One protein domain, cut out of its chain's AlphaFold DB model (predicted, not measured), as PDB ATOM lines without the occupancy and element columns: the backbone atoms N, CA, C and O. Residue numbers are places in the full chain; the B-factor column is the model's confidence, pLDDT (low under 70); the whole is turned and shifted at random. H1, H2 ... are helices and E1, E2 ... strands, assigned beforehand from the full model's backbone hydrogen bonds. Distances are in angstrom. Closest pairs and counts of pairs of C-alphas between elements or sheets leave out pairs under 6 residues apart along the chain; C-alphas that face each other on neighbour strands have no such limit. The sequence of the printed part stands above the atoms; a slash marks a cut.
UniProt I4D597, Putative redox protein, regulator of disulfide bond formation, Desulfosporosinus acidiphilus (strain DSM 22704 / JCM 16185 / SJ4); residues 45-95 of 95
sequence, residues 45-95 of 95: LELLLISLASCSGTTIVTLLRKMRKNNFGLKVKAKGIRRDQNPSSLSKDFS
ATOM      1  N   LEU A  45     119.910 126.563 105.692       92.25
ATOM      2  CA  LEU A  45     120.974 127.191 104.905       92.25
ATOM      3  C   LEU A  45     120.868 128.723 104.865       92.25
ATOM      4  O   LEU A  45     121.895 129.399 104.858       92.25
ATOM      5  N   GLU A  46     119.659 129.290 104.869       93.12
ATOM      6  CA  GLU A  46     119.477 130.742 104.996       93.12
ATOM      7  C   GLU A  46     119.944 131.237 106.367       93.12
ATOM      8  O   GLU A  46     120.681 132.221 106.431       93.12
ATOM      9  N   LEU A  47     119.610 130.525 107.451       94.50
ATOM     10  CA  LEU A  47     120.112 130.851 108.792       94.50
ATOM     11  C   LEU A  47     121.635 130.767 108.875       94.50
ATOM     12  O   LEU A  47     122.264 131.633 109.482       94.50
ATOM     13  N   LEU A  48     122.237 129.772 108.222       93.25
ATOM     14  CA  LEU A  48     123.688 129.653 108.124       93.25
ATOM     15  C   LEU A  48     124.319 130.840 107.374       93.25
ATOM     16  O   LEU A  48     125.342 131.373 107.800       93.25
ATOM     17  N   LEU A  49     123.717 131.300 106.274       95.31
ATOM     18  CA  LEU A  49     124.207 132.479 105.553       95.31
ATOM     19  C   LEU A  49     124.030 133.770 106.365       95.31
ATOM     20  O   LEU A  49     124.912 134.631 106.339       95.31
ATOM     21  N   ILE A  50     122.925 133.903 107.104       96.12
ATOM     22  CA  ILE A  50     122.680 135.030 108.015       96.12
ATOM     23  C   ILE A  50     123.731 135.049 109.130       96.12
ATOM     24  O   ILE A  50     124.333 136.097 109.391       96.12
ATOM     25  N   SER A  51     124.002 133.900 109.759       95.12
ATOM     26  CA  SER A  51     125.008 133.802 110.818       95.12
ATOM     27  C   SER A  51     126.399 134.152 110.284       95.12
ATOM     28  O   SER A  51     127.079 134.999 110.868       95.12
ATOM     29  N   LEU A  52     126.780 133.637 109.113       95.62
ATOM     30  CA  LEU A  52     128.043 133.967 108.453       95.62
ATOM     31  C   LEU A  52     128.179 135.467 108.132       95.62
ATOM     32  O   LEU A  52     129.227 136.069 108.394       95.62
ATOM     33  N   ALA A  53     127.126 136.079 107.579       97.00
ATOM     34  CA  ALA A  53     127.105 137.504 107.257       97.00
ATOM     35  C   ALA A  53     127.264 138.368 108.518       97.00
ATOM     36  O   ALA A  53     128.048 139.320 108.518       97.00
ATOM     37  N   SER A  54     126.561 138.018 109.600       97.19
ATOM     38  CA  SER A  54     126.629 138.729 110.883       97.19
ATOM     39  C   SER A  54     128.000 138.605 111.556       97.19
ATOM     40  O   SER A  54     128.544 139.605 112.030       97.19
ATOM     41  N   CYS A  55     128.607 137.414 111.529       95.81
ATOM     42  CA  CYS A  55     129.941 137.167 112.071       95.81
ATOM     43  C   CYS A  55     130.990 138.017 111.336       95.81
ATOM     44  O   CYS A  55     131.731 138.781 111.954       95.81
ATOM     45  N   SER A  56     130.962 137.989 110.001       95.38
ATOM     46  CA  SER A  56     131.849 138.807 109.165       95.38
ATOM     47  C   SER A  56     131.631 140.308 109.392       95.38
ATOM     48  O   SER A  56     132.586 141.068 109.553       95.38
ATOM     49  N   GLY A  57     130.369 140.744 109.460       97.00
ATOM     50  CA  GLY A  57     130.014 142.135 109.734       97.00
ATOM     51  C   GLY A  57     130.514 142.623 111.094       97.00
ATOM     52  O   GLY A  57     131.014 143.740 111.193       97.00
ATOM     53  N   THR A  58     130.457 141.774 112.122       96.94
ATOM     54  CA  THR A  58     130.947 142.086 113.474       96.94
ATOM     55  C   THR A  58     132.445 142.391 113.460       96.94
ATOM     56  O   THR A  58     132.877 143.386 114.049       96.94
ATOM     57  N   THR A  59     133.242 141.615 112.723       96.50
ATOM     58  CA  THR A  59     134.679 141.883 112.557       96.50
ATOM     59  C   THR A  59     134.934 143.257 111.932       96.50
ATOM     60  O   THR A  59     135.744 144.031 112.440       96.50
ATOM     61  N   ILE A  60     134.200 143.622 110.878       96.44
ATOM     62  CA  ILE A  60     134.359 144.931 110.224       96.44
ATOM     63  C   ILE A  60     133.902 146.079 111.134       96.44
ATOM     64  O   ILE A  60     134.611 147.073 111.284       96.44
ATOM     65  N   VAL A  61     132.745 145.940 111.789       96.81
ATOM     66  CA  VAL A  61     132.214 146.939 112.734       96.81
ATOM     67  C   VAL A  61     133.203 147.192 113.870       96.81
ATOM     68  O   VAL A  61     133.466 148.343 114.220       96.81
ATOM     69  N   THR A  62     133.754 146.128 114.456       95.50
ATOM     70  CA  THR A  62     134.707 146.243 115.568       95.50
ATOM     71  C   THR A  62     136.013 146.898 115.128       95.50
ATOM     72  O   THR A  62     136.534 147.740 115.862       95.50
ATOM     73  N   LEU A  63     136.504 146.602 113.922       96.12
ATOM     74  CA  LEU A  63     137.671 147.269 113.345       96.12
ATOM     75  C   LEU A  63     137.435 148.774 113.138       96.12
ATOM     76  O   LEU A  63     138.224 149.587 113.620       96.12
ATOM     77  N   LEU A  64     136.332 149.166 112.492       95.81
ATOM     78  CA  LEU A  64     136.013 150.579 112.237       95.81
ATOM     79  C   LEU A  64     135.877 151.387 113.536       95.81
ATOM     80  O   LEU A  64     136.395 152.502 113.639       95.81
ATOM     81  N   ARG A  65     135.258 150.796 114.564       95.56
ATOM     82  CA  ARG A  65     135.155 151.406 115.898       95.56
ATOM     83  C   ARG A  65     136.521 151.582 116.564       95.56
ATOM     84  O   ARG A  65     136.781 152.644 117.124       95.56
ATOM     85  N   LYS A  66     137.427 150.597 116.460       96.44
ATOM     86  CA  LYS A  66     138.819 150.734 116.941       96.44
ATOM     87  C   LYS A  66     139.555 151.886 116.249       96.44
ATOM     88  O   LYS A  66     140.366 152.558 116.877       96.44
ATOM     89  N   MET A  67     139.216 152.168 114.992       96.31
ATOM     90  CA  MET A  67     139.734 153.306 114.223       96.31
ATOM     91  C   MET A  67     139.012 154.638 114.515       96.31
ATOM     92  O   MET A  67     139.221 155.615 113.795       96.31
ATOM     93  N   ARG A  68     138.153 154.700 115.544       95.69
ATOM     94  CA  ARG A  68     137.342 155.876 115.921       95.69
ATOM     95  C   ARG A  68     136.403 156.372 114.811       95.69
ATOM     96  O   ARG A  68     135.995 157.532 114.805       95.69
ATOM     97  N   LYS A  69     136.033 155.504 113.865       92.44
ATOM     98  CA  LYS A  69     134.990 155.781 112.872       92.44
ATOM     99  C   LYS A  69     133.666 155.279 113.437       92.44
ATOM    100  O   LYS A  69     133.390 154.091 113.363       92.44
ATOM    101  N   ASN A  70     132.864 156.175 114.012       86.75
ATOM    102  CA  ASN A  70     131.608 155.802 114.683       86.75
ATOM    103  C   ASN A  70     130.344 156.077 113.851       86.75
ATOM    104  O   ASN A  70     129.301 155.501 114.135       86.75
ATOM    105  N   ASN A  71     130.448 156.891 112.798       89.31
ATOM    106  CA  ASN A  71     129.315 157.266 111.950       89.31
ATOM    107  C   ASN A  71     129.393 156.520 110.613       89.31
ATOM    108  O   ASN A  71     129.866 157.066 109.619       89.31
ATOM    109  N   PHE A  72     128.975 155.254 110.600       91.50
ATOM    110  CA  PHE A  72     128.912 154.446 109.383       91.50
ATOM    111  C   PHE A  72     127.687 153.528 109.380       91.50
ATOM    112  O   PHE A  72     127.256 153.038 110.421       91.50
ATOM    113  N   GLY A  73     127.154 153.266 108.186       93.06
ATOM    114  CA  GLY A  73     126.226 152.165 107.939       93.06
ATOM    115  C   GLY A  73     126.972 150.996 107.301       93.06
ATOM    116  O   GLY A  73     127.775 151.203 106.394       93.06
ATOM    117  N   LEU A  74     126.715 149.769 107.757       94.50
ATOM    118  CA  LEU A  74     127.265 148.554 107.153       94.50
ATOM    119  C   LEU A  74     126.125 147.620 106.747       94.50
ATOM    120  O   LEU A  74     125.271 147.281 107.563       94.50
ATOM    121  N   LYS A  75     126.151 147.156 105.496       96.56
ATOM    122  CA  LYS A  75     125.275 146.094 104.999       96.56
ATOM    123  C   LYS A  75     126.131 144.979 104.419       96.56
ATOM    124  O   LYS A  75     126.852 145.196 103.452       96.56
ATOM    125  N   VAL A  76     126.019 143.784 104.989       96.50
ATOM    126  CA  VAL A  76     126.693 142.582 104.484       96.50
ATOM    127  C   VAL A  76     125.681 141.755 103.700       96.50
ATOM    128  O   VAL A  76     124.565 141.532 104.164       96.50
ATOM    129  N   LYS A  77     126.055 141.314 102.497       96.06
ATOM    130  CA  LYS A  77     125.269 140.373 101.693       96.06
ATOM    131  C   LYS A  77     126.072 139.087 101.548       96.06
ATOM    132  O   LYS A  77     127.160 139.121 100.983       96.06
ATOM    133  N   ALA A  78     125.529 137.974 102.029       93.62
ATOM    134  CA  ALA A  78     126.073 136.646 101.774       93.62
ATOM    135  C   ALA A  78     125.250 135.954 100.683       93.62
ATOM    136  O   ALA A  78     124.033 136.120 100.608       93.62
ATOM    137  N   LYS A  79     125.933 135.196  99.829       92.31
ATOM    138  CA  LYS A  79     125.330 134.344  98.805       92.31
ATOM    139  C   LYS A  79     125.988 132.973  98.885       92.31
ATOM    140  O   LYS A  79     127.184 132.881  99.152       92.31
ATOM    141  N   GLY A  80     125.205 131.936  98.640       88.19
ATOM    142  CA  GLY A  80     125.680 130.568  98.509       88.19
ATOM    143  C   GLY A  80     124.768 129.818  97.554       88.19
ATOM    144  O   GLY A  80     123.597 130.173  97.412       88.19
ATOM    145  N   ILE A  81     125.316 128.812  96.886       87.12
ATOM    146  CA  ILE A  81     124.558 127.972  95.965       87.12
ATOM    147  C   ILE A  81     124.240 126.685  96.695       87.12
ATOM    148  O   ILE A  81     125.126 126.028  97.240       87.12
ATOM    149  N   ARG A  82     122.955 126.345  96.746       79.75
ATOM    150  CA  ARG A  82     122.525 125.057  97.274       79.75
ATOM    151  C   ARG A  82     122.841 123.990  96.232       79.75
ATOM    152  O   ARG A  82     122.401 124.106  95.095       79.75
ATOM    153  N   ARG A  83     123.573 122.951  96.630       76.94
ATOM    154  CA  ARG A  83     123.740 121.749  95.810       76.94
ATOM    155  C   ARG A  83     122.563 120.804  96.055       76.94
ATOM    156  O   ARG A  83     122.227 120.540  97.207       76.94
ATOM    157  N   ASP A  84     121.988 120.266  94.981       68.25
ATOM    158  CA  ASP A  84     120.850 119.331  95.048       68.25
ATOM    159  C   ASP A  84     121.246 117.889  95.414       68.25
ATOM    160  O   ASP A  84     120.387 117.029  95.591       68.25
ATOM    161  N   GLN A  85     122.543 117.602  95.567       63.28
ATOM    162  CA  GLN A  85     123.015 116.295  96.026       63.28
ATOM    163  C   GLN A  85     122.920 116.194  97.548       63.28
ATOM    164  O   GLN A  85     123.340 117.103  98.263       63.28
ATOM    165  N   ASN A  86     122.385 115.076  98.038       56.09
ATOM    166  CA  ASN A  86     122.249 114.828  99.465       56.09
ATOM    167  C   ASN A  86     123.596 114.357 100.066       56.09
ATOM    168  O   ASN A  86     124.232 113.491  99.465       56.09
ATOM    169  N   PRO A  87     124.031 114.866 101.238       55.94
ATOM    170  CA  PRO A  87     123.375 115.874 102.069       55.94
ATOM    171  C   PRO A  87     123.441 117.285 101.465       55.94
ATOM    172  O   PRO A  87     124.474 117.711 100.944       55.94
ATOM    173  N   SER A  88     122.330 118.021 101.582       61.94
ATOM    174  CA  SER A  88     122.226 119.415 101.126       61.94
ATOM    175  C   SER A  88     123.369 120.260 101.704       61.94
ATOM    176  O   SER A  88     123.463 120.443 102.916       61.94
ATOM    177  N   SER A  89     124.222 120.796 100.833       68.31
ATOM    178  CA  SER A  89     125.383 121.615 101.201       68.31
ATOM    179  C   SER A  89     125.393 122.936 100.432       68.31
ATOM    180  O   SER A  89     124.806 123.053  99.352       68.31
ATOM    181  N   LEU A  90     126.049 123.949 101.008       70.31
ATOM    182  CA  LEU A  90     126.356 125.195 100.308       70.31
ATOM    183  C   LEU A  90     127.683 125.038  99.566       70.31
ATOM    184  O   LEU A  90     128.707 124.749 100.186       70.31
ATOM    185  N   SER A  91     127.681 125.277  98.258       67.31
ATOM    186  CA  SER A  91     128.897 125.463  97.471       67.31
ATOM    187  C   SER A  91     129.150 126.942  97.184       67.31
ATOM    188  O   SER A  91     128.226 127.760  97.114       67.31
ATOM    189  N   LYS A  92     130.431 127.284  97.025       57.47
ATOM    190  CA  LYS A  92     130.872 128.546  96.427       57.47
ATOM    191  C   LYS A  92     131.084 128.328  94.934       57.47
ATOM    192  O   LYS A  92     131.771 127.376  94.575       57.47
ATOM    193  N   ASP A  93     130.560 129.230  94.114       51.38
ATOM    194  CA  ASP A  93     131.071 129.405  92.755       51.38
ATOM    195  C   ASP A  93     132.355 130.232  92.842       51.38
ATOM    196  O   ASP A  93     132.362 131.326  93.406       51.38
ATOM    197  N   PHE A  94     133.453 129.678  92.326       50.62
ATOM    198  CA  PHE A  94     134.729 130.374  92.116       50.62
ATOM    199  C   PHE A  94     134.829 130.903  90.675       50.62
ATOM    200  O   PHE A  94     135.902 130.865  90.074       50.62
ATOM    201  N   SER A  95     133.699 131.316  90.098       39.72
ATOM    202  CA  SER A  95     133.627 131.892  88.752       39.72
ATOM    203  C   SER A  95     133.614 133.410  88.800       39.72
ATOM    204  O   SER A  95     132.940 133.968  89.696       39.72
TER     205      SER A  95
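What this domain is: This is residues 45 to 95 of the 95 residues of the protein "Putative redox protein, regulator of disulfide bond formation" of Desulfosporosinus acidiphilus (strain DSM 22704 / JCM 16185 / SJ4) (UniProt I4D597). One long helix, H1, and a small two-strand hairpin, E1 and E2, near and beyond the helix's first residue together make the length, and from the far end of H1 the chain folds back in a long link, residues 67 to 80, that runs back along H1 to the hairpin. Residues 92 to 95 form a tail after E2. The printed part has 51 residues, in the order H1, E1, E2; the sheet E1 - E2 is antiparallel and the class is mixed, helices and strands. It is only just loose, close to extended, with a radius of gyration of the C-alphas of 14.7 A and spans of 47 by 24 by 14 A.

Where its parts are: H1, residues 45 to 66, begins at C-alpha 45 (120.974, 127.191, 104.905) and measures 31.9 A. E1, residues 81 to 83, measures 6.3 A. E2, residues 89 to 91, measures 6.4 A and ends at C-alpha 91 (128.897, 125.463, 97.471).

How they stand to each other: In H1 every O i to N i+4 pair is within hydrogen-bond range. The closest C-alphas of H1 and E2, those of Leu 45 and Leu 90, are 7.4 A apart. E1 and E2 form an antiparallel hairpin, 131 degrees between directions, with N 81 and O 91 at 3.1 A.

The domain as a whole: The C-alphas farthest apart, of Arg 68 and Asn 86, are 46.7 A apart. The printed part has no cut. The link H1 to E1 is long, E1 to E2 tight. Residues 84 to 89 and 91 to 95 have pLDDT under 70.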